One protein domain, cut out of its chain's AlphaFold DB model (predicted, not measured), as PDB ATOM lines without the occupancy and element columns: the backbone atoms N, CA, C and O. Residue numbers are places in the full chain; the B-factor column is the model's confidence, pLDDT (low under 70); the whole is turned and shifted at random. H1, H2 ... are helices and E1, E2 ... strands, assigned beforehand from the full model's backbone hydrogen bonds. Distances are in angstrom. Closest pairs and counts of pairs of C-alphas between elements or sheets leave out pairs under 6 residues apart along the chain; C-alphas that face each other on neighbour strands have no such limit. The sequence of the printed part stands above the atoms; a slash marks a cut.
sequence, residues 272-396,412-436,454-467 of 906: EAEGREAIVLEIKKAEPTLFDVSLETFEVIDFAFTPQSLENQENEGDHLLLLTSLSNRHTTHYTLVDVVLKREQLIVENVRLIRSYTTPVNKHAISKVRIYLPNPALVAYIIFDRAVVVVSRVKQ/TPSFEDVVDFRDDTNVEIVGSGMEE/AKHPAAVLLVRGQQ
ATOM      1  N   GLU A 272     197.901 131.286 139.122       65.06
ATOM      2  CA  GLU A 272     198.345 132.369 140.016       65.06
ATOM      3  C   GLU A 272     199.883 132.323 140.116       65.06
ATOM      4  O   GLU A 272     200.448 131.274 140.418       65.06
ATOM      5  N   ALA A 273     200.570 133.434 139.823       68.88
ATOM      6  CA  ALA A 273     202.037 133.504 139.808       68.88
ATOM      7  C   ALA A 273     202.555 134.874 140.279       68.88
ATOM      8  O   ALA A 273     202.018 135.919 139.904       68.88
ATOM      9  N   GLU A 274     203.632 134.879 141.068       73.19
ATOM     10  CA  GLU A 274     204.310 136.101 141.509       73.19
ATOM     11  C   GLU A 274     205.439 136.475 140.535       73.19
ATOM     12  O   GLU A 274     206.439 135.774 140.419       73.19
ATOM     13  N   GLY A 275     205.269 137.588 139.812       78.06
ATOM     14  CA  GLY A 275     206.214 138.035 138.778       78.06
ATOM     15  C   GLY A 275     206.868 139.397 139.015       78.06
ATOM     16  O   GLY A 275     207.567 139.876 138.127       78.06
ATOM     17  N   ARG A 276     206.634 140.054 140.163       83.81
ATOM     18  CA  ARG A 276     207.011 141.467 140.379       83.81
ATOM     19  C   ARG A 276     208.498 141.729 140.132       83.81
ATOM     20  O   ARG A 276     208.837 142.621 139.359       83.81
ATOM     21  N   GLU A 277     209.370 140.966 140.784       85.00
ATOM     22  CA  GLU A 277     210.819 141.166 140.674       85.00
ATOM     23  C   GLU A 277     211.338 140.801 139.281       85.00
ATOM     24  O   GLU A 277     212.113 141.564 138.711       85.00
ATOM     25  N   ALA A 278     210.848 139.705 138.690       86.56
ATOM     26  CA  ALA A 278     211.215 139.282 137.338       86.56
ATOM     27  C   ALA A 278     210.846 140.334 136.275       86.56
ATOM     28  O   ALA A 278     211.673 140.678 135.432       86.56
ATOM     29  N   ILE A 279     209.636 140.901 136.355       90.38
ATOM     30  CA  ILE A 279     209.187 141.968 135.453       90.38
ATOM     31  C   ILE A 279     210.041 143.227 135.649       90.38
ATOM     32  O   ILE A 279     210.557 143.765 134.675       90.38
ATOM     33  N   VAL A 280     210.249 143.697 136.887       89.75
ATOM     34  CA  VAL A 280     211.047 144.915 137.133       89.75
ATOM     35  C   VAL A 280     212.519 144.732 136.737       89.75
ATOM     36  O   VAL A 280     213.131 145.681 136.244       89.75
ATOM     37  N   LEU A 281     213.083 143.532 136.897       90.69
ATOM     38  CA  LEU A 281     214.442 143.206 136.463       90.69
ATOM     39  C   LEU A 281     214.580 143.300 134.938       90.69
ATOM     40  O   LEU A 281     215.477 143.990 134.454       90.69
ATOM     41  N   GLU A 282     213.671 142.679 134.181       91.50
ATOM     42  CA  GLU A 282     213.670 142.765 132.716       91.50
ATOM     43  C   GLU A 282     213.371 144.190 132.217       91.50
ATOM     44  O   GLU A 282     213.987 144.635 131.251       91.50
ATOM     45  N   ILE A 283     212.538 144.972 132.919       91.06
ATOM     46  CA  ILE A 283     212.336 146.401 132.612       91.06
ATOM     47  C   ILE A 283     213.629 147.208 132.789       91.06
ATOM     48  O   ILE A 283     214.003 147.954 131.885       91.06
ATOM     49  N   LYS A 284     214.346 147.051 133.909       91.56
ATOM     50  CA  LYS A 284     215.613 147.767 134.166       91.56
ATOM     51  C   LYS A 284     216.767 147.306 133.268       91.56
ATOM     52  O   LYS A 284     217.708 148.061 133.045       91.56
ATOM     53  N   LYS A 285     216.694 146.077 132.756       90.12
ATOM     54  CA  LYS A 285     217.625 145.498 131.778       90.12
ATOM     55  C   LYS A 285     217.347 145.994 130.353       90.12
ATOM     56  O   LYS A 285     218.294 146.248 129.617       90.12
ATOM     57  N   ALA A 286     216.075 146.161 129.981       86.81
ATOM     58  CA  ALA A 286     215.666 146.726 128.695       86.81
ATOM     59  C   ALA A 286     215.872 148.251 128.622       86.81
ATOM     60  O   ALA A 286     216.286 148.761 127.584       86.81
ATOM     61  N   GLU A 287     215.632 148.973 129.723       87.06
ATOM     62  CA  GLU A 287     215.885 150.412 129.844       87.06
ATOM     63  C   GLU A 287     216.735 150.722 131.099       87.06
ATOM     64  O   GLU A 287     216.193 150.951 132.188       87.06
ATOM     65  N   PRO A 288     218.071 150.828 130.958       86.62
ATOM     66  CA  PRO A 288     218.970 151.151 132.070       86.62
ATOM     67  C   PRO A 288     218.721 152.514 132.735       86.62
ATOM     68  O   PRO A 288     219.124 152.715 133.878       86.62
ATOM     69  N   THR A 289     218.030 153.452 132.072       85.31
ATOM     70  CA  THR A 289     217.688 154.767 132.655       85.31
ATOM     71  C   THR A 289     216.720 154.661 133.840       85.31
ATOM     72  O   THR A 289     216.630 155.584 134.645       85.31
ATOM     73  N   LEU A 290     216.038 153.518 133.999       86.00
ATOM     74  CA  LEU A 290     215.128 153.238 135.113       86.00
ATOM     75  C   LEU A 290     215.804 152.519 136.295       86.00
ATOM     76  O   LEU A 290     215.118 152.140 137.248       86.00
ATOM     77  N   PHE A 291     217.127 152.313 136.269       84.62
ATOM     78  CA  PHE A 291     217.822 151.514 137.285       84.62
ATOM     79  C   PHE A 291     217.679 152.082 138.709       84.62
ATOM     80  O   PHE A 291     217.419 151.316 139.640       84.62
ATOM     81  N   ASP A 292     217.730 153.405 138.869       84.25
ATOM     82  CA  ASP A 292     217.618 154.086 140.170       84.25
ATOM     83  C   ASP A 292     216.174 154.188 140.706       84.25
ATOM     84  O   ASP A 292     215.958 154.564 141.859       84.25
ATOM     85  N   VAL A 293     215.160 153.842 139.903       84.56
ATOM     86  CA  VAL A 293     213.750 153.944 140.318       84.56
ATOM     87  C   VAL A 293     213.423 152.839 141.325       84.56
ATOM     88  O   VAL A 293     213.677 151.660 141.065       84.56
ATOM     89  N   SER A 294     212.855 153.188 142.486       84.88
ATOM     90  CA  SER A 294     212.549 152.193 143.526       84.88
ATOM     91  C   SER A 294     211.529 151.167 143.027       84.88
ATOM     92  O   SER A 294     210.459 151.530 142.530       84.88
ATOM     93  N   LEU A 295     211.841 149.879 143.218       83.88
ATOM     94  CA  LEU A 295     210.959 148.755 142.886       83.88
ATOM     95  C   LEU A 295     209.611 148.859 143.615       83.88
ATOM     96  O   LEU A 295     208.593 148.429 143.072       83.88
ATOM     97  N   GLU A 296     209.578 149.499 144.790       83.56
ATOM     98  CA  GLU A 296     208.361 149.775 145.566       83.56
ATOM     99  C   GLU A 296     207.306 150.560 144.771       83.56
ATOM    100  O   GLU A 296     206.117 150.365 145.001       83.56
ATOM    101  N   THR A 297     207.731 151.380 143.802       87.94
ATOM    102  CA  THR A 297     206.860 152.238 142.971       87.94
ATOM    103  C   THR A 297     206.235 151.526 141.767       87.94
ATOM    104  O   THR A 297     205.505 152.152 141.000       87.94
ATOM    105  N   PHE A 298     206.531 150.235 141.584       89.62
ATOM    106  CA  PHE A 298     205.961 149.419 140.516       89.62
ATOM    107  C   PHE A 298     204.465 149.155 140.743       89.62
ATOM    108  O   PHE A 298     204.100 148.469 141.699       89.62
ATOM    109  N   GLU A 299     203.620 149.643 139.834       88.19
ATOM    110  CA  GLU A 299     202.182 149.345 139.774       88.19
ATOM    111  C   GLU A 299     201.855 148.630 138.445       88.19
ATOM    112  O   GLU A 299     202.197 149.124 137.364       88.19
ATOM    113  N   VAL A 300     201.152 147.490 138.510       89.62
ATOM    114  CA  VAL A 300     200.451 146.920 137.340       89.62
ATOM    115  C   VAL A 300     199.125 147.663 137.201       89.62
ATOM    116  O   VAL A 300     198.345 147.708 138.152       89.62
ATOM    117  N   ILE A 301     198.870 148.250 136.032       90.19
ATOM    118  CA  ILE A 301     197.716 149.129 135.801       90.19
ATOM    119  C   ILE A 301     196.555 148.354 135.178       90.19
ATOM    120  O   ILE A 301     195.434 148.410 135.679       90.19
ATOM    121  N   ASP A 302     196.817 147.643 134.082       90.81
ATOM    122  CA  ASP A 302     195.807 146.900 133.322       90.81
ATOM    123  C   ASP A 302     196.460 145.805 132.461       90.81
ATOM    124  O   ASP A 302     197.682 145.782 132.303       90.81
ATOM    125  N   PHE A 303     195.660 144.909 131.880       91.00
ATOM    126  CA  PHE A 303     196.138 143.924 130.908       91.00
ATOM    127  C   PHE A 303     195.116 143.602 129.810       91.00
ATOM    128  O   PHE A 303     193.905 143.803 129.961       91.00
ATOM    129  N   ALA A 304     195.625 143.044 128.712       88.62
ATOM    130  CA  ALA A 304     194.850 142.415 127.647       88.62
ATOM    131  C   ALA A 304     195.376 140.996 127.368       88.62
ATOM    132  O   ALA A 304     196.557 140.717 127.574       88.62
ATOM    133  N   PHE A 305     194.508 140.107 126.880       85.12
ATOM    134  CA  PHE A 305     194.926 138.820 126.320       85.12
ATOM    135  C   PHE A 305     195.505 139.025 124.916       85.12
ATOM    136  O   PHE A 305     194.963 139.801 124.127       85.12
ATOM    137  N   THR A 306     196.580 138.312 124.596       83.69
ATOM    138  CA  THR A 306     197.231 138.363 123.284       83.69
ATOM    139  C   THR A 306     196.661 137.260 122.380       83.69
ATOM    140  O   THR A 306     196.716 136.090 122.760       83.69
ATOM    141  N   PRO A 307     196.134 137.573 121.179       71.38
ATOM    142  CA  PRO A 307     195.661 136.563 120.233       71.38
ATOM    143  C   PRO A 307     196.791 135.616 119.804       71.38
ATOM    144  O   PRO A 307     197.803 136.058 119.257       71.38
ATOM    145  N   GLN A 308     196.605 134.314 120.019       64.00
ATOM    146  CA  GLN A 308     197.496 133.274 119.506       64.00
ATOM    147  C   GLN A 308     197.191 132.993 118.026       64.00
ATOM    148  O   GLN A 308     196.033 132.810 117.644       64.00
ATOM    149  N   SER A 309     198.231 132.901 117.193       51.00
ATOM    150  CA  SER A 309     198.104 132.335 115.846       51.00
ATOM    151  C   SER A 309     197.757 130.847 115.931       51.00
ATOM    152  O   SER A 309     198.351 130.120 116.726       51.00
ATOM    153  N   LEU A 310     196.863 130.378 115.054       49.47
ATOM    154  CA  LEU A 310     196.445 128.967 114.967       49.47
ATOM    155  C   LEU A 310     197.608 127.987 114.714       49.47
ATOM    156  O   LEU A 310     197.465 126.795 114.957       49.47
ATOM    157  N   GLU A 311     198.748 128.488 114.239       45.16
ATOM    158  CA  GLU A 311     199.964 127.725 113.943       45.16
ATOM    159  C   GLU A 311     200.788 127.385 115.205       45.16
ATOM    160  O   GLU A 311     201.542 126.420 115.188       45.16
ATOM    161  N   ASN A 312     200.605 128.110 116.322       48.31
ATOM    162  CA  ASN A 312     201.427 127.985 117.540       48.31
ATOM    163  C   ASN A 312     200.718 127.249 118.702       48.31
ATOM    164  O   ASN A 312     200.996 127.516 119.872       48.31
ATOM    165  N   GLN A 313     199.802 126.318 118.409       49.75
ATOM    166  CA  GLN A 313     199.014 125.603 119.435       49.75
ATOM    167  C   GLN A 313     199.824 124.671 120.368       49.75
ATOM    168  O   GLN A 313     199.262 124.140 121.322       49.75
ATOM    169  N   GLU A 314     201.128 124.487 120.143       47.38
ATOM    170  CA  GLU A 314     202.004 123.687 121.017       47.38
ATOM    171  C   GLU A 314     202.468 124.438 122.288       47.38
ATOM    172  O   GLU A 314     202.949 123.814 123.236       47.38
ATOM    173  N   ASN A 315     202.297 125.766 122.359       53.34
ATOM    174  CA  ASN A 315     202.699 126.557 123.526       53.34
ATOM    175  C   ASN A 315     201.660 126.503 124.663       53.34
ATOM    176  O   ASN A 315     200.721 127.293 124.718       53.34
ATOM    177  N   GLU A 316     201.871 125.600 125.629       65.31
ATOM    178  CA  GLU A 316     201.067 125.515 126.860       65.31
ATOM    179  C   GLU A 316     201.297 126.759 127.757       65.31
ATOM    180  O   GLU A 316     202.293 126.830 128.487       65.31
ATOM    181  N   GLY A 317     200.396 127.750 127.677       72.38
ATOM    182  CA  GLY A 317     200.363 128.966 128.508       72.38
ATOM    183  C   GLY A 317     199.475 130.088 127.937       72.38
ATOM    184  O   GLY A 317     199.207 130.126 126.737       72.38
ATOM    185  N   ASP A 318     199.036 131.017 128.790       78.00
ATOM    186  CA  ASP A 318     198.278 132.209 128.383       78.00
ATOM    187  C   ASP A 318     199.229 133.362 128.045       78.00
ATOM    188  O   ASP A 318     200.026 133.765 128.893       78.00
ATOM    189  N   HIS A 319     199.131 133.940 126.844       84.81
ATOM    190  CA  HIS A 319     199.906 135.133 126.487       84.81
ATOM    191  C   HIS A 319     199.125 136.402 126.861       84.81
ATOM    192  O   HIS A 319     197.980 136.599 126.441       84.81
ATOM    193  N   LEU A 320     199.759 137.277 127.637       87.50
ATOM    194  CA  LEU A 320     199.201 138.509 128.188       87.50
ATOM    195  C   LEU A 320     200.068 139.707 127.789       87.50
ATOM    196  O   LEU A 320     201.295 139.628 127.809       87.50
ATOM    197  N   LEU A 321     199.430 140.836 127.499       91.00
ATOM    198  CA  LEU A 321     200.081 142.138 127.383       91.00
ATOM    199  C   LEU A 321     199.758 142.959 128.632       91.00
ATOM    200  O   LEU A 321     198.612 143.374 128.827       91.00
ATOM    201  N   LEU A 322     200.764 143.194 129.474       92.50
ATOM    202  CA  LEU A 322     200.635 143.978 130.700       92.50
ATOM    203  C   LEU A 322     200.962 145.451 130.438       92.50
ATOM    204  O   LEU A 322     201.999 145.764 129.853       92.50
ATOM    205  N   LEU A 323     200.123 146.354 130.947       94.69
ATOM    206  CA  LEU A 323     200.468 147.760 131.136       94.69
ATOM    207  C   LEU A 323     200.988 147.948 132.564       94.69
ATOM    208  O   LEU A 323     200.246 147.800 133.539       94.69
ATOM    209  N   THR A 324     202.264 148.290 132.681       94.25
ATOM    210  CA  THR A 324     202.956 148.507 133.958       94.25
ATOM    211  C   THR A 324     203.452 149.943 134.072       94.25
ATOM    212  O   THR A 324     203.552 150.656 133.070       94.25
ATOM    213  N   SER A 325     203.772 150.376 135.291       93.50
ATOM    214  CA  SER A 325     204.406 151.673 135.522       93.50
ATOM    215  C   SER A 325     205.440 151.653 136.643       93.50
ATOM    216  O   SER A 325     205.346 150.851 137.571       93.50
ATOM    217  N   LEU A 326     206.411 152.563 136.551       91.12
ATOM    218  CA  LEU A 326     207.412 152.882 137.570       91.12
ATOM    219  C   LEU A 326     207.421 154.403 137.774       91.12
ATOM    220  O   LEU A 326     207.524 155.154 136.802       91.12
ATOM    221  N   SER A 327     207.293 154.873 139.017       88.44
ATOM    222  CA  SER A 327     207.049 156.298 139.302       88.44
ATOM    223  C   SER A 327     208.172 156.960 140.093       88.44
ATOM    224  O   SER A 327     208.503 156.558 141.203       88.44
ATOM    225  N   ASN A 328     208.698 158.050 139.541       82.69
ATOM    226  CA  ASN A 328     209.559 159.006 140.228       82.69
ATOM    227  C   ASN A 328     208.718 160.123 140.874       82.69
ATOM    228  O   ASN A 328     207.498 160.173 140.733       82.69
ATOM    229  N   ARG A 329     209.364 161.066 141.578       77.69
ATOM    230  CA  ARG A 329     208.669 162.146 142.317       77.69
ATOM    231  C   ARG A 329     207.732 163.014 141.461       77.69
ATOM    232  O   ARG A 329     206.797 163.589 142.014       77.69
ATOM    233  N   HIS A 330     207.995 163.133 140.157       77.38
ATOM    234  CA  HIS A 330     207.261 164.020 139.241       77.38
ATOM    235  C   HIS A 330     206.932 163.397 137.868       77.38
ATOM    236  O   HIS A 330     206.246 164.037 137.076       77.38
ATOM    237  N   THR A 331     207.389 162.173 137.582       87.00
ATOM    238  CA  THR A 331     207.168 161.471 136.303       87.00
ATOM    239  C   THR A 331     206.807 160.011 136.553       87.00
ATOM    240  O   THR A 331     207.356 159.378 137.456       87.00
ATOM    241  N   THR A 332     205.924 159.460 135.727       91.56
ATOM    242  CA  THR A 332     205.593 158.032 135.712       91.56
ATOM    243  C   THR A 332     205.988 157.457 134.362       91.56
ATOM    244  O   THR A 332     205.513 157.906 133.327       91.56
ATOM    245  N   HIS A 333     206.871 156.465 134.370       92.50
ATOM    246  CA  HIS A 333     207.328 155.768 133.175       92.50
ATOM    247  C   HIS A 333     206.432 154.548 132.960       92.50
ATOM    248  O   HIS A 333     206.287 153.730 133.870       92.50
ATOM    249  N   TYR A 334     205.814 154.442 131.784       94.12
ATOM    250  CA  TYR A 334     204.879 153.367 131.450       94.12
ATOM    251  C   TYR A 334     205.536 152.349 130.524       94.12
ATOM    252  O   TYR A 334     206.180 152.721 129.545       94.12
ATOM    253  N   THR A 335     205.334 151.064 130.799       94.06
ATOM    254  CA  THR A 335     205.996 149.984 130.062       94.06
ATOM    255  C   THR A 335     205.005 148.882 129.714       94.06
ATOM    256  O   THR A 335     204.294 148.366 130.581       94.06
ATOM    257  N   LEU A 336     204.980 148.523 128.432       93.62
ATOM    258  CA  LEU A 336     204.301 147.343 127.915       93.62
ATOM    259  C   LEU A 336     205.200 146.120 128.104       93.62
ATOM    260  O   LEU A 336     206.377 146.157 127.740       93.62
ATOM    261  N   VAL A 337     204.647 145.045 128.660       92.25
ATOM    262  CA  VAL A 337     205.368 143.789 128.904       92.25
ATOM    263  C   VAL A 337     204.554 142.640 128.317       92.25
ATOM    264  O   VAL A 337     203.417 142.422 128.738       92.25
ATOM    265  N   ASP A 338     205.119 141.925 127.345       90.50
ATOM    266  CA  ASP A 338     204.543 140.679 126.833       90.50
ATOM    267  C   ASP A 338     204.963 139.529 127.768       90.50
ATOM    268  O   ASP A 338     206.143 139.391 128.109       90.50
ATOM    269  N   VAL A 339     203.997 138.730 128.222       88.81
ATOM    270  CA  VAL A 339     204.168 137.726 129.282       88.81
ATOM    271  C   VAL A 339     203.438 136.433 128.936       88.81
ATOM    272  O   VAL A 339     202.260 136.478 128.590       88.81
ATOM    273  N   VAL A 340     204.081 135.279 129.137       87.31
ATOM    274  CA  VAL A 340     203.408 133.972 129.191       87.31
ATOM    275  C   VAL A 340     203.175 133.573 130.635       87.31
ATOM    276  O   VAL A 340     204.110 133.474 131.434       87.31
ATOM    277  N   LEU A 341     201.920 133.289 130.952       80.50
ATOM    278  CA  LEU A 341     201.493 132.755 132.229       80.50
ATOM    279  C   LEU A 341     201.247 131.244 132.096       80.50
ATOM    280  O   LEU A 341     200.388 130.792 131.340       80.50
ATOM    281  N   LYS A 342     202.028 130.452 132.831       81.38
ATOM    282  CA  LYS A 342     201.890 128.994 132.976       81.38
ATOM    283  C   LYS A 342     201.482 128.672 134.415       81.38
ATOM    284  O   LYS A 342     201.619 129.525 135.287       81.38
ATOM    285  N   ARG A 343     201.000 127.446 134.672       71.44
ATOM    286  CA  ARG A 343     200.273 127.050 135.909       71.44
ATOM    287  C   ARG A 343     200.823 127.628 137.225       71.44
ATOM    288  O   ARG A 343     200.015 128.065 138.035       71.44
ATOM    289  N   GLU A 344     202.146 127.653 137.400       69.75
ATOM    290  CA  GLU A 344     202.838 128.270 138.551       69.75
ATOM    291  C   GLU A 344     204.062 129.121 138.128       69.75
ATOM    292  O   GLU A 344     204.958 129.373 138.929       69.75
ATOM    293  N   GLN A 345     204.152 129.552 136.860       77.88
ATOM    294  CA  GLN A 345     205.321 130.282 136.342       77.88
ATOM    295  C   GLN A 345     204.918 131.447 135.436       77.88
ATOM    296  O   GLN A 345     204.151 131.279 134.489       77.88
ATOM    297  N   LEU A 346     205.513 132.614 135.684       83.94
ATOM    298  CA  LEU A 346     205.428 133.790 134.824       83.94
ATOM    299  C   LEU A 346     206.734 133.939 134.029       83.94
ATOM    300  O   LEU A 346     207.817 133.938 134.613       83.94
ATOM    301  N   ILE A 347     206.634 134.063 132.705       87.12
ATOM    302  CA  ILE A 347     207.769 134.230 131.785       87.12
ATOM    303  C   ILE A 347     207.584 135.552 131.037       87.12
ATOM    304  O   ILE A 347     206.545 135.764 130.424       87.12
ATOM    305  N   VAL A 348     208.580 136.438 131.074       89.44
ATOM    306  CA  VAL A 348     208.580 137.685 130.290       89.44
ATOM    307  C   VAL A 348     209.161 137.395 128.904       89.44
ATOM    308  O   VAL A 348     210.297 136.939 128.809       89.44
ATOM    309  N   GLU A 349     208.393 137.645 127.841       86.88
ATOM    310  CA  GLU A 349     208.827 137.436 126.448       86.88
ATOM    311  C   GLU A 349     209.488 138.687 125.852       86.88
ATOM    312  O   GLU A 349     210.423 138.580 125.058       86.88
ATOM    313  N   ASN A 350     208.978 139.875 126.191       86.94
ATOM    314  CA  ASN A 350     209.388 141.137 125.576       86.94
ATOM    315  C   ASN A 350     209.002 142.344 126.451       86.94
ATOM    316  O   ASN A 350     208.032 142.299 127.209       86.94
ATOM    317  N   VAL A 351     209.751 143.442 126.320       89.81
ATOM    318  CA  VAL A 351     209.558 144.684 127.080       89.81
ATOM    319  C   VAL A 351     209.659 145.887 126.146       89.81
ATOM    320  O   VAL A 351     210.652 146.055 125.440       89.81
ATOM    321  N   ARG A 352     208.661 146.776 126.184       89.38
ATOM    322  CA  ARG A 352     208.664 148.053 125.462       89.38
ATOM    323  C   ARG A 352     208.297 149.214 126.387       89.38
ATOM    324  O   ARG A 352     207.138 149.370 126.768       89.38
ATOM    325  N   LEU A 353     209.271 150.076 126.671       90.31
ATOM    326  CA  LEU A 353     209.026 151.387 127.276       90.31
ATOM    327  C   LEU A 353     208.195 152.273 126.333       90.31
ATOM    328  O   LEU A 353     208.479 152.344 125.137       90.31
ATOM    329  N   ILE A 354     207.224 152.987 126.895       91.00
ATOM    330  CA  ILE A 354     206.511 154.091 126.249       91.00
ATOM    331  C   ILE A 354     207.294 155.369 126.559       91.00
ATOM    332  O   ILE A 354     207.448 155.741 127.723       91.00
ATOM    333  N   ARG A 355     207.825 156.029 125.527       87.62
ATOM    334  CA  ARG A 355     208.621 157.263 125.673       87.62
ATOM    335  C   ARG A 355     207.773 158.523 125.524       87.62
ATOM    336  O   ARG A 355     208.114 159.550 126.091       87.62
ATOM    337  N   SER A 356     206.670 158.429 124.791       86.06
ATOM    338  CA  SER A 356     205.814 159.547 124.373       86.06
ATOM    339  C   SER A 356     204.930 160.174 125.464       86.06
ATOM    340  O   SER A 356     204.319 161.216 125.224       86.06
ATOM    341  N   TYR A 357     204.827 159.550 126.642       89.88
ATOM    342  CA  TYR A 357     203.898 159.952 127.700       89.88
ATOM    343  C   TYR A 357     204.439 159.604 129.094       89.88
ATOM    344  O   TYR A 357     204.669 158.431 129.386       89.88
ATOM    345  N   THR A 358     204.600 160.606 129.966       91.12
ATOM    346  CA  THR A 358     205.138 160.427 131.334       91.12
ATOM    347  C   THR A 358     204.276 161.006 132.468       91.12
ATOM    348  O   THR A 358     204.691 161.022 133.631       91.12
ATOM    349  N   THR A 359     203.062 161.487 132.173       90.00
ATOM    350  CA  THR A 359     202.155 162.064 133.187       90.00
ATOM    351  C   THR A 359     201.662 160.998 134.176       90.00
ATOM    352  O   THR A 359     201.132 159.982 133.726       90.00
ATOM    353  N   PRO A 360     201.773 161.207 135.504       89.94
ATOM    354  CA  PRO A 360     201.253 160.277 136.508       89.94
ATOM    355  C   PRO A 360     199.735 160.064 136.450       89.94
ATOM    356  O   PRO A 360     198.979 160.982 136.133       89.94
ATOM    357  N   VAL A 361     199.279 158.862 136.819       87.31
ATOM    358  CA  VAL A 361     197.851 158.501 136.818       87.31
ATOM    359  C   VAL A 361     197.055 159.352 137.813       87.31
ATOM    360  O   VAL A 361     197.297 159.319 139.024       87.31
ATOM    361  N   ASN A 362     196.040 160.059 137.317       84.00
ATOM    362  CA  ASN A 362     195.103 160.819 138.140       84.00
ATOM    363  C   ASN A 362     194.202 159.885 138.973       84.00
ATOM    364  O   ASN A 362     193.203 159.356 138.486       84.00
ATOM    365  N   LYS A 363     194.515 159.727 140.266       81.62
ATOM    366  CA  LYS A 363     193.762 158.856 141.193       81.62
ATOM    367  C   LYS A 363     192.334 159.356 141.528       81.62
ATOM    368  O   LYS A 363     191.625 158.669 142.257       81.62
ATOM    369  N   HIS A 364     191.894 160.502 140.989       80.81
ATOM    370  CA  HIS A 364     190.535 161.053 141.150       80.81
ATOM    371  C   HIS A 364     189.669 161.004 139.871       80.81
ATOM    372  O   HIS A 364     188.503 161.415 139.917       80.81
ATOM    373  N   ALA A 365     190.219 160.518 138.752       77.81
ATOM    374  CA  ALA A 365     189.510 160.386 137.480       77.81
ATOM    375  C   ALA A 365     188.301 159.432 137.562       77.81
ATOM    376  O   ALA A 365     188.263 158.500 138.368       77.81
ATOM    377  N   ILE A 366     187.301 159.659 136.708       76.69
ATOM    378  CA  ILE A 366     186.046 158.897 136.651       76.69
ATOM    379  C   ILE A 366     186.224 157.547 135.933       76.69
ATOM    380  O   ILE A 366     185.523 156.582 136.252       76.69
ATOM    381  N   SER A 367     187.166 157.453 134.990       78.00
ATOM    382  CA  SER A 367     187.614 156.179 134.419       78.00
ATOM    383  C   SER A 367     188.988 155.800 134.965       78.00
ATOM    384  O   SER A 367     189.907 156.617 134.974       78.00
ATOM    385  N   LYS A 368     189.164 154.523 135.333       83.50
ATOM    386  CA  LYS A 368     190.503 153.918 135.409       83.50
ATOM    387  C   LYS A 368     191.176 153.979 134.029       83.50
ATOM    388  O   LYS A 368     190.486 153.929 133.004       83.50
ATOM    389  N   VAL A 369     192.509 154.009 134.025       89.81
ATOM    390  CA  VAL A 369     193.326 153.784 132.821       89.81
ATOM    391  C   VAL A 369     193.020 152.395 132.250       89.81
ATOM    392  O   VAL A 369     192.761 151.463 133.016       89.81
ATOM    393  N   ARG A 370     193.016 152.250 130.919       88.50
ATOM    394  CA  ARG A 370     192.771 150.959 130.247       88.50
ATOM    395  C   ARG A 370     193.692 150.729 129.059       88.50
ATOM    396  O   ARG A 370     193.989 151.678 128.339       88.50
ATOM    397  N   ILE A 371     194.052 149.473 128.807       91.81
ATOM    398  CA  ILE A 371     194.681 149.022 127.563       91.81
ATOM    399  C   ILE A 371     193.671 148.269 126.684       91.81
ATOM    400  O   ILE A 371     192.941 147.393 127.147       91.81
ATOM    401  N   TYR A 372     193.646 148.612 125.399       88.38
ATOM    402  CA  TYR A 372     192.877 147.940 124.355       88.38
ATOM    403  C   TYR A 372     193.815 147.415 123.268       88.38
ATOM    404  O   TYR A 372     194.745 148.105 122.849       88.38
ATOM    405  N   LEU A 373     193.560 146.188 122.811       86.12
ATOM    406  CA  LEU A 373     194.405 145.453 121.872       86.12
ATOM    407  C   LEU A 373     193.520 144.767 120.809       86.12
ATOM    408  O   LEU A 373     193.278 143.566 120.909       86.12
ATOM    409  N   PRO A 374     192.992 145.517 119.818       82.25
ATOM    410  CA  PRO A 374     192.090 144.964 118.807       82.25
ATOM    411  C   PRO A 374     192.816 143.949 117.922       82.25
ATOM    412  O   PRO A 374     194.011 144.099 117.651       82.25
ATOM    413  N   ASN A 375     192.106 142.946 117.407       72.31
ATOM    414  CA  ASN A 375     192.703 141.962 116.501       72.31
ATOM    415  C   ASN A 375     193.256 142.634 115.223       72.31
ATOM    416  O   ASN A 375     192.610 143.529 114.680       72.31
ATOM    417  N   PRO A 376     194.430 142.228 114.690       72.75
ATOM    418  CA  PRO A 376     195.297 141.129 115.118       72.75
ATOM    419  C   PRO A 376     196.455 141.595 116.032       72.75
ATOM    420  O   PRO A 376     197.612 141.252 115.805       72.75
ATOM    421  N   ALA A 377     196.163 142.419 117.045       77.44
ATOM    422  CA  ALA A 377     197.079 142.806 118.124       77.44
ATOM    423  C   ALA A 377     198.415 143.443 117.681       77.44
ATOM    424  O   ALA A 377     199.455 143.246 118.316       77.44
ATOM    425  N   LEU A 378     198.392 144.234 116.602       78.81
ATOM    426  CA  LEU A 378     199.559 144.975 116.093       78.81
ATOM    427  C   LEU A 378     199.747 146.351 116.751       78.81
ATOM    428  O   LEU A 378     200.850 146.895 116.730       78.81
ATOM    429  N   VAL A 379     198.681 146.928 117.314       83.44
ATOM    430  CA  VAL A 379     198.675 148.256 117.940       83.44
ATOM    431  C   VAL A 379     197.906 148.178 119.254       83.44
ATOM    432  O   VAL A 379     196.775 147.695 119.279       83.44
ATOM    433  N   ALA A 380     198.525 148.656 120.329       88.31
ATOM    434  CA  ALA A 380     197.890 148.865 121.620       88.31
ATOM    435  C   ALA A 380     197.421 150.323 121.742       88.31
ATOM    436  O   ALA A 380     198.137 151.254 121.364       88.31
ATOM    437  N   TYR A 381     196.229 150.509 122.302       90.69
ATOM    438  CA  TYR A 381     195.648 151.811 122.621       90.69
ATOM    439  C   TYR A 381     195.518 151.920 124.136       90.69
ATOM    440  O   TYR A 381     194.843 151.098 124.754       90.69
ATOM    441  N   ILE A 382     196.161 152.918 124.739       93.44
ATOM    442  CA  ILE A 382     196.142 153.129 126.188       93.44
ATOM    443  C   ILE A 382     195.365 154.406 126.476       93.44
ATOM    444  O   ILE A 382     195.729 155.487 126.015       93.44
ATOM    445  N   ILE A 383     194.274 154.260 127.217       90.81
ATOM    446  CA  ILE A 383     193.308 155.316 127.501       90.81
ATOM    447  C   ILE A 383     193.564 155.844 128.911       90.81
ATOM    448  O   ILE A 383     193.329 155.125 129.882       90.81
ATOM    449  N   PHE A 384     194.023 157.089 129.015       90.44
ATOM    450  CA  PHE A 384     194.115 157.858 130.258       90.44
ATOM    451  C   PHE A 384     192.872 158.752 130.426       90.44
ATOM    452  O   PHE A 384     191.981 158.764 129.580       90.44
ATOM    453  N   ASP A 385     192.794 159.521 131.511       83.25
ATOM    454  CA  ASP A 385     191.694 160.458 131.771       83.25
ATOM    455  C   ASP A 385     191.715 161.691 130.846       83.25
ATOM    456  O   ASP A 385     190.660 162.245 130.533       83.25
ATOM    457  N   ARG A 386     192.905 162.098 130.375       84.25
ATOM    458  CA  ARG A 386     193.108 163.260 129.482       84.25
ATOM    459  C   ARG A 386     193.907 162.965 128.204       84.25
ATOM    460  O   ARG A 386     194.241 163.896 127.480       84.25
ATOM    461  N   ALA A 387     194.224 161.704 127.905       88.88
ATOM    462  CA  ALA A 387     195.026 161.342 126.731       88.88
ATOM    463  C   ALA A 387     194.743 159.919 126.222       88.88
ATOM    464  O   ALA A 387     194.300 159.051 126.971       88.88
ATOM    465  N   VAL A 388     195.061 159.669 124.951       90.25
ATOM    466  CA  VAL A 388     195.115 158.334 124.343       90.25
ATOM    467  C   VAL A 388     196.488 158.134 123.712       90.25
ATOM    468  O   VAL A 388     196.855 158.863 122.794       90.25
ATOM    469  N   VAL A 389     197.234 157.138 124.186       91.25
ATOM    470  CA  VAL A 389     198.534 156.747 123.622       91.25
ATOM    471  C   VAL A 389     198.322 155.589 122.646       91.25
ATOM    472  O   VAL A 389     197.613 154.631 122.960       91.25
ATOM    473  N   VAL A 390     198.926 155.674 121.464       89.62
ATOM    474  CA  VAL A 390     198.825 154.688 120.381       89.62
ATOM    475  C   VAL A 390     200.216 154.114 120.128       89.62
ATOM    476  O   VAL A 390     201.109 154.845 119.709       89.62
ATOM    477  N   VAL A 391     200.412 152.817 120.380       88.25
ATOM    478  CA  VAL A 391     201.741 152.175 120.376       88.25
ATOM    479  C   VAL A 391     201.728 150.920 119.505       88.25
ATOM    480  O   VAL A 391     200.952 149.999 119.754       88.25
ATOM    481  N   SER A 392     202.602 150.826 118.499       84.62
ATOM    482  CA  SER A 392     202.778 149.578 117.742       84.62
ATOM    483  C   SER A 392     203.529 148.532 118.569       84.62
ATOM    484  O   SER A 392     204.579 148.844 119.141       84.62
ATOM    485  N   ARG A 393     203.064 147.280 118.560       77.88
ATOM    486  CA  ARG A 393     203.838 146.151 119.095       77.88
ATOM    487  C   ARG A 393     204.944 145.767 118.114       77.88
ATOM    488  O   ARG A 393     204.739 145.735 116.900       77.88
ATOM    489  N   VAL A 394     206.127 145.489 118.653       63.34
ATOM    490  CA  VAL A 394     207.279 145.021 117.873       63.34
ATOM    491  C   VAL A 394     207.030 143.566 117.487       63.34
ATOM    492  O   VAL A 394     206.711 142.748 118.345       63.34
ATOM    493  N   LYS A 395     207.178 143.224 116.204       52.41
ATOM    494  CA  LYS A 395     207.209 141.817 115.792       52.41
ATOM    495  C   LYS A 395     208.552 141.209 116.187       52.41
ATOM    496  O   LYS A 395     209.577 141.633 115.657       52.41
ATOM    497  N   GLN A 396     208.538 140.184 117.034       41.97
ATOM    498  CA  GLN A 396     209.611 139.189 117.019       41.97
ATOM    499  C   GLN A 396     209.580 138.468 115.660       41.97
ATOM    500  O   GLN A 396     208.505 138.230 115.101       41.97
ATOM    501  N   THR A 412     210.773 147.271 110.865       43.38
ATOM    502  CA  THR A 412     209.600 148.155 110.793       43.38
ATOM    503  C   THR A 412     209.697 149.216 111.897       43.38
ATOM    504  O   THR A 412     209.725 148.832 113.071       43.38
ATOM    505  N   PRO A 413     209.738 150.524 111.573       52.78
ATOM    506  CA  PRO A 413     209.911 151.563 112.578       52.78
ATOM    507  C   PRO A 413     208.732 151.523 113.546       52.78
ATOM    508  O   PRO A 413     207.571 151.573 113.128       52.78
ATOM    509  N   SER A 414     209.017 151.395 114.844       69.31
ATOM    510  CA  SER A 414     207.952 151.285 115.836       69.31
ATOM    511  C   SER A 414     207.222 152.618 115.962       69.31
ATOM    512  O   SER A 414     207.812 153.607 116.398       69.31
ATOM    513  N   PHE A 415     205.949 152.625 115.590       80.00
ATOM    514  CA  PHE A 415     205.080 153.783 115.691       80.00
ATOM    515  C   PHE A 415     204.651 154.008 117.143       80.00
ATOM    516  O   PHE A 415     204.237 153.072 117.831       80.00
ATOM    517  N   GLU A 416     204.708 155.258 117.587       85.62
ATOM    518  CA  GLU A 416     204.241 155.674 118.902       85.62
ATOM    519  C   GLU A 416     203.781 157.133 118.848       85.62
ATOM    520  O   GLU A 416     204.525 157.984 118.364       85.62
ATOM    521  N   ASP A 417     202.562 157.423 119.309       85.88
ATOM    522  CA  ASP A 417     202.015 158.785 119.328       85.88
ATOM    523  C   ASP A 417     200.974 158.994 120.446       85.88
ATOM    524  O   ASP A 417     200.379 158.038 120.946       85.88
ATOM    525  N   VAL A 418     200.714 160.255 120.803       88.62
ATOM    526  CA  VAL A 418     199.706 160.676 121.788       88.62
ATOM    527  C   VAL A 418     198.658 161.583 121.142       88.62
ATOM    528  O   VAL A 418     198.968 162.595 120.508       88.62
ATOM    529  N   VAL A 419     197.390 161.243 121.372       87.62
ATOM    530  CA  VAL A 419     196.225 162.110 121.174       87.62
ATOM    531  C   VAL A 419     195.867 162.716 122.530       87.62
ATOM    532  O   VAL A 419     195.359 162.030 123.413       87.62
ATOM    533  N   ASP A 420     196.168 163.997 122.699       84.94
ATOM    534  CA  ASP A 420     196.096 164.711 123.976       84.94
ATOM    535  C   ASP A 420     194.865 165.635 124.028       84.94
ATOM    536  O   ASP A 420     194.452 166.160 122.991       84.94
ATOM    537  N   PHE A 421     194.267 165.858 125.202       79.50
ATOM    538  CA  PHE A 421     193.073 166.705 125.365       79.50
ATOM    539  C   PHE A 421     193.409 168.027 126.069       79.50
ATOM    540  O   PHE A 421     194.228 168.074 126.981       79.50
ATOM    541  N   ARG A 422     192.791 169.137 125.644       75.12
ATOM    542  CA  ARG A 422     193.203 170.485 126.081       75.12
ATOM    543  C   ARG A 422     192.866 170.769 127.545       75.12
ATOM    544  O   ARG A 422     191.694 170.740 127.923       75.12
ATOM    545  N   ASP A 423     193.861 171.166 128.333       67.69
ATOM    546  CA  ASP A 423     193.708 171.542 129.753       67.69
ATOM    547  C   ASP A 423     192.925 172.839 130.000       67.69
ATOM    548  O   ASP A 423     192.355 173.011 131.073       67.69
ATOM    549  N   ASP A 424     192.797 173.716 128.996       59.41
ATOM    550  CA  ASP A 424     191.884 174.868 129.056       59.41
ATOM    551  C   ASP A 424     190.405 174.486 128.834       59.41
ATOM    552  O   ASP A 424     189.515 175.329 128.957       59.41
ATOM    553  N   THR A 425     190.124 173.209 128.546       58.88
ATOM    554  CA  THR A 425     188.772 172.660 128.423       58.88
ATOM    555  C   THR A 425     188.504 171.608 129.497       58.88
ATOM    556  O   THR A 425     189.293 170.685 129.707       58.88
ATOM    557  N   ASN A 426     187.341 171.706 130.151       62.88
ATOM    558  CA  ASN A 426     186.871 170.735 131.145       62.88
ATOM    559  C   ASN A 426     186.355 169.449 130.464       62.88
ATOM    560  O   ASN A 426     185.163 169.145 130.491       62.88
ATOM    561  N   VAL A 427     187.260 168.751 129.778       71.12
ATOM    562  CA  VAL A 427     187.032 167.514 129.022       71.12
ATOM    563  C   VAL A 427     187.799 166.385 129.700       71.12
ATOM    564  O   VAL A 427     188.993 166.523 129.939       71.12
ATOM    565  N   GLU A 428     187.125 165.278 129.992       77.88
ATOM    566  CA  GLU A 428     187.678 164.084 130.644       77.88
ATOM    567  C   GLU A 428     187.145 162.838 129.922       77.88
ATOM    568  O   GLU A 428     185.985 162.813 129.491       77.88
ATOM    569  N   ILE A 429     187.960 161.787 129.793       81.19
ATOM    570  CA  ILE A 429     187.508 160.490 129.282       81.19
ATOM    571  C   ILE A 429     186.741 159.752 130.387       81.19
ATOM    572  O   ILE A 429     187.269 158.919 131.119       81.19
ATOM    573  N   VAL A 430     185.445 160.049 130.473       79.75
ATOM    574  CA  VAL A 430     184.502 159.432 131.425       79.75
ATOM    575  C   VAL A 430     184.265 157.932 131.207       79.75
ATOM    576  O   VAL A 430     183.688 157.273 132.073       79.75
ATOM    577  N   GLY A 431     184.665 157.383 130.056       78.75
ATOM    578  CA  GLY A 431     184.424 155.991 129.686       78.75
ATOM    579  C   GLY A 431     184.963 155.618 128.306       78.75
ATOM    580  O   GLY A 431     185.210 156.482 127.466       78.75
ATOM    581  N   SER A 432     185.144 154.318 128.068       85.06
ATOM    582  CA  SER A 432     185.769 153.775 126.853       85.06
ATOM    583  C   SER A 432     185.351 152.321 126.563       85.06
ATOM    584  O   SER A 432     184.737 151.659 127.407       85.06
ATOM    585  N   GLY A 433     185.669 151.843 125.356       80.88
ATOM    586  CA  GLY A 433     185.435 150.483 124.851       80.88
ATOM    587  C   GLY A 433     186.130 150.272 123.498       80.88
ATOM    588  O   GLY A 433     186.806 151.178 123.015       80.88
ATOM    589  N   MET A 434     185.965 149.095 122.888       81.38
ATOM    590  CA  MET A 434     186.697 148.658 121.686       81.38
ATOM    591  C   MET A 434     185.756 147.919 120.720       81.38
ATOM    592  O   MET A 434     185.040 147.025 121.163       81.38
ATOM    593  N   GLU A 435     185.741 148.264 119.426       78.06
ATOM    594  CA  GLU A 435     185.106 147.435 118.375       78.06
ATOM    595  C   GLU A 435     186.183 146.544 117.728       78.06
ATOM    596  O   GLU A 435     187.308 146.997 117.530       78.06
ATOM    597  N   GLU A 436     185.851 145.299 117.378       70.81
ATOM    598  CA  GLU A 436     186.754 144.394 116.646       70.81
ATOM    599  C   GLU A 436     186.594 144.561 115.119       70.81
ATOM    600  O   GLU A 436     185.460 144.666 114.632       70.81
ATOM    601  N   ALA A 454     179.218 147.300 112.729       44.81
ATOM    602  CA  ALA A 454     180.375 148.105 113.097       44.81
ATOM    603  C   ALA A 454     180.802 148.995 111.917       44.81
ATOM    604  O   ALA A 454     180.999 148.530 110.791       44.81
ATOM    605  N   LYS A 455     180.855 150.297 112.186       46.16
ATOM    606  CA  LYS A 455     181.139 151.380 111.226       46.16
ATOM    607  C   LYS A 455     182.027 152.459 111.832       46.16
ATOM    608  O   LYS A 455     182.735 153.149 111.106       46.16
ATOM    609  N   HIS A 456     181.921 152.630 113.146       45.69
ATOM    610  CA  HIS A 456     182.539 153.700 113.911       45.69
ATOM    611  C   HIS A 456     183.357 153.103 115.061       45.69
ATOM    612  O   HIS A 456     183.037 153.317 116.232       45.69
ATOM    613  N   PRO A 457     184.395 152.327 114.718       49.91
ATOM    614  CA  PRO A 457     185.191 151.597 115.682       49.91
ATOM    615  C   PRO A 457     185.961 152.535 116.602       49.91
ATOM    616  O   PRO A 457     186.697 153.410 116.147       49.91
ATOM    617  N   ALA A 458     185.841 152.293 117.908       50.59
ATOM    618  CA  ALA A 458     186.632 152.982 118.925       50.59
ATOM    619  C   ALA A 458     188.148 152.692 118.802       50.59
ATOM    620  O   ALA A 458     188.957 153.459 119.316       50.59
ATOM    621  N   ALA A 459     188.525 151.637 118.067       46.25
ATOM    622  CA  ALA A 459     189.846 151.446 117.474       46.25
ATOM    623  C   ALA A 459     189.736 150.522 116.244       46.25
ATOM    624  O   ALA A 459     189.158 149.446 116.352       46.25
ATOM    625  N   VAL A 460     190.286 150.906 115.085       35.75
ATOM    626  CA  VAL A 460     190.462 150.013 113.917       35.75
ATOM    627  C   VAL A 460     191.756 150.333 113.191       35.75
ATOM    628  O   VAL A 460     192.196 151.481 113.133       35.75
ATOM    629  N   LEU A 461     192.337 149.287 112.615       27.91
ATOM    630  CA  LEU A 461     193.603 149.316 111.913       27.91
ATOM    631  C   LEU A 461     193.415 149.507 110.403       27.91
ATOM    632  O   LEU A 461     192.570 148.859 109.786       27.91
ATOM    633  N   LEU A 462     194.348 150.230 109.786       24.06
ATOM    634  CA  LEU A 462     195.040 149.700 108.611       24.06
ATOM    635  C   LEU A 462     196.498 150.171 108.656       24.06
ATOM    636  O   LEU A 462     196.759 151.369 108.648       24.06
ATOM    637  N   VAL A 463     197.449 149.239 108.755       29.73
ATOM    638  CA  VAL A 463     198.848 149.572 109.068       29.73
ATOM    639  C   VAL A 463     199.734 149.557 107.823       29.73
ATOM    640  O   VAL A 463     199.982 148.506 107.234       29.73
ATOM    641  N   ARG A 464     200.337 150.709 107.526       23.86
ATOM    642  CA  ARG A 464     201.745 150.797 107.117       23.86
ATOM    643  C   ARG A 464     202.416 151.817 108.031       23.86
ATOM    644  O   ARG A 464     202.008 152.970 108.062       23.86
ATOM    645  N   GLY A 465     203.379 151.365 108.833       33.19
ATOM    646  CA  GLY A 465     204.047 152.212 109.815       33.19
ATOM    647  C   GLY A 465     205.019 153.176 109.144       33.19
ATOM    648  O   GLY A 465     205.997 152.738 108.544       33.19
ATOM    649  N   GLN A 466     204.758 154.472 109.282       39.72
ATOM    650  CA  GLN A 466     205.719 155.540 109.033       39.72
ATOM    651  C   GLN A 466     205.911 156.301 110.352       39.72
ATOM    652  O   GLN A 466     204.971 156.427 111.140       39.72
ATOM    653  N   GLN A 467     207.141 156.725 110.634       52.03
ATOM    654  CA  GLN A 467     207.504 157.383 111.892       52.03
ATOM    655  C   GLN A 467     206.738 158.707 112.068       52.03
ATOM    656  O   GLN A 467     206.465 159.401 111.088       52.03
TER     657      GLN A 467
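This is residues 272 to 396, 412 to 436 and 454 to 467 of the 906 residues of an uncharacterized protein of Monilinia fructigena (UniProt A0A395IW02). Two four-stranded antiparallel sheets are partly face to face with their strands crossed, a sandwich of E1 E2 E3 E4 with E5 E6 E7 E8. The first sheet, long and strongly twisted, has H1 packed on its face away from the second sheet. The printed part has 164 residues, with one named helix followed by eight named strands; the class is mostly strand, though under half of the residues are in named elements. The sheet orders are E1 - E2 - E3 - E4 and E5 - E6 - E7 - E8. The whole is compact, with a radius of gyration of the C-alphas of 16.3 A and spans of 51 by 44 by 31 A.

The larger sheet holds E1, residues 299 to 305, E2, residues 318 to 327, E3, residues 332 to 342, and E4, residues 345 to 354, a meander in which each strand is the antiparallel neighbour of the one before. N 301 and O 323 of E1 and E2 are 2.9 A apart, N 320 and O 339 of E2 and E3 2.8 A, and N 336 and O 352 of E3 and E4 2.9 A. E3 bends by 53 degrees at residue 338 and E4 by 59 degrees at residue 349. H1, residues 276 to 286, is on this sheet, two layers; its closest C-alphas to E4 are those of Ile 283 and Val 351, 6.4 A apart. In H1 every O i to N i+4 pair is within hydrogen-bond range. The other sheet holds E5, residues 370 to 372, E6, residues 379 to 383, E7, residues 387 to 392, and E8, residues 416 to 421; E5 E6 E7 form a second meander. N 372 and O 381 of E5 and E6 are 2.8 A apart, N 382 and O 389 of E6 and E7 2.9 A, and N 388 and O 419 of E7 and E8 2.8 A. The strands of the two sheets stand at 53 degrees; the closest C-alphas of E1 and E5 are those of Asp 302 and Arg 370, 5.9 A apart. H1 and E8 are apart.

E3 is 29.4 A long, E2 27.9 A, E4 25.9 A, E1 18.6 A, E8 17.0 A, E7 16.7 A, H1 15.5 A, E6 13.0 A and E5 6.6 A. H1 begins at C-alpha 276 (207.011, 141.467, 140.379), E3 at C-alpha 332 (205.593, 158.032, 135.712), and E8 ends at C-alpha 421 (193.073, 166.705, 125.365).

The C-alphas of Glu 314 and Asp 424, the two farthest apart, are 52.8 A apart. Residues 397 to 411 and 437 to 453 are not printed; the gaps are 10.9 A and 8.2 A between C-alphas. The links H1 to E1, E1 to E2 and E4 to E5 are long. Mean pLDDT of the printed part is 77.7; residues 308 to 316 and 454 to 467 are among those under 70.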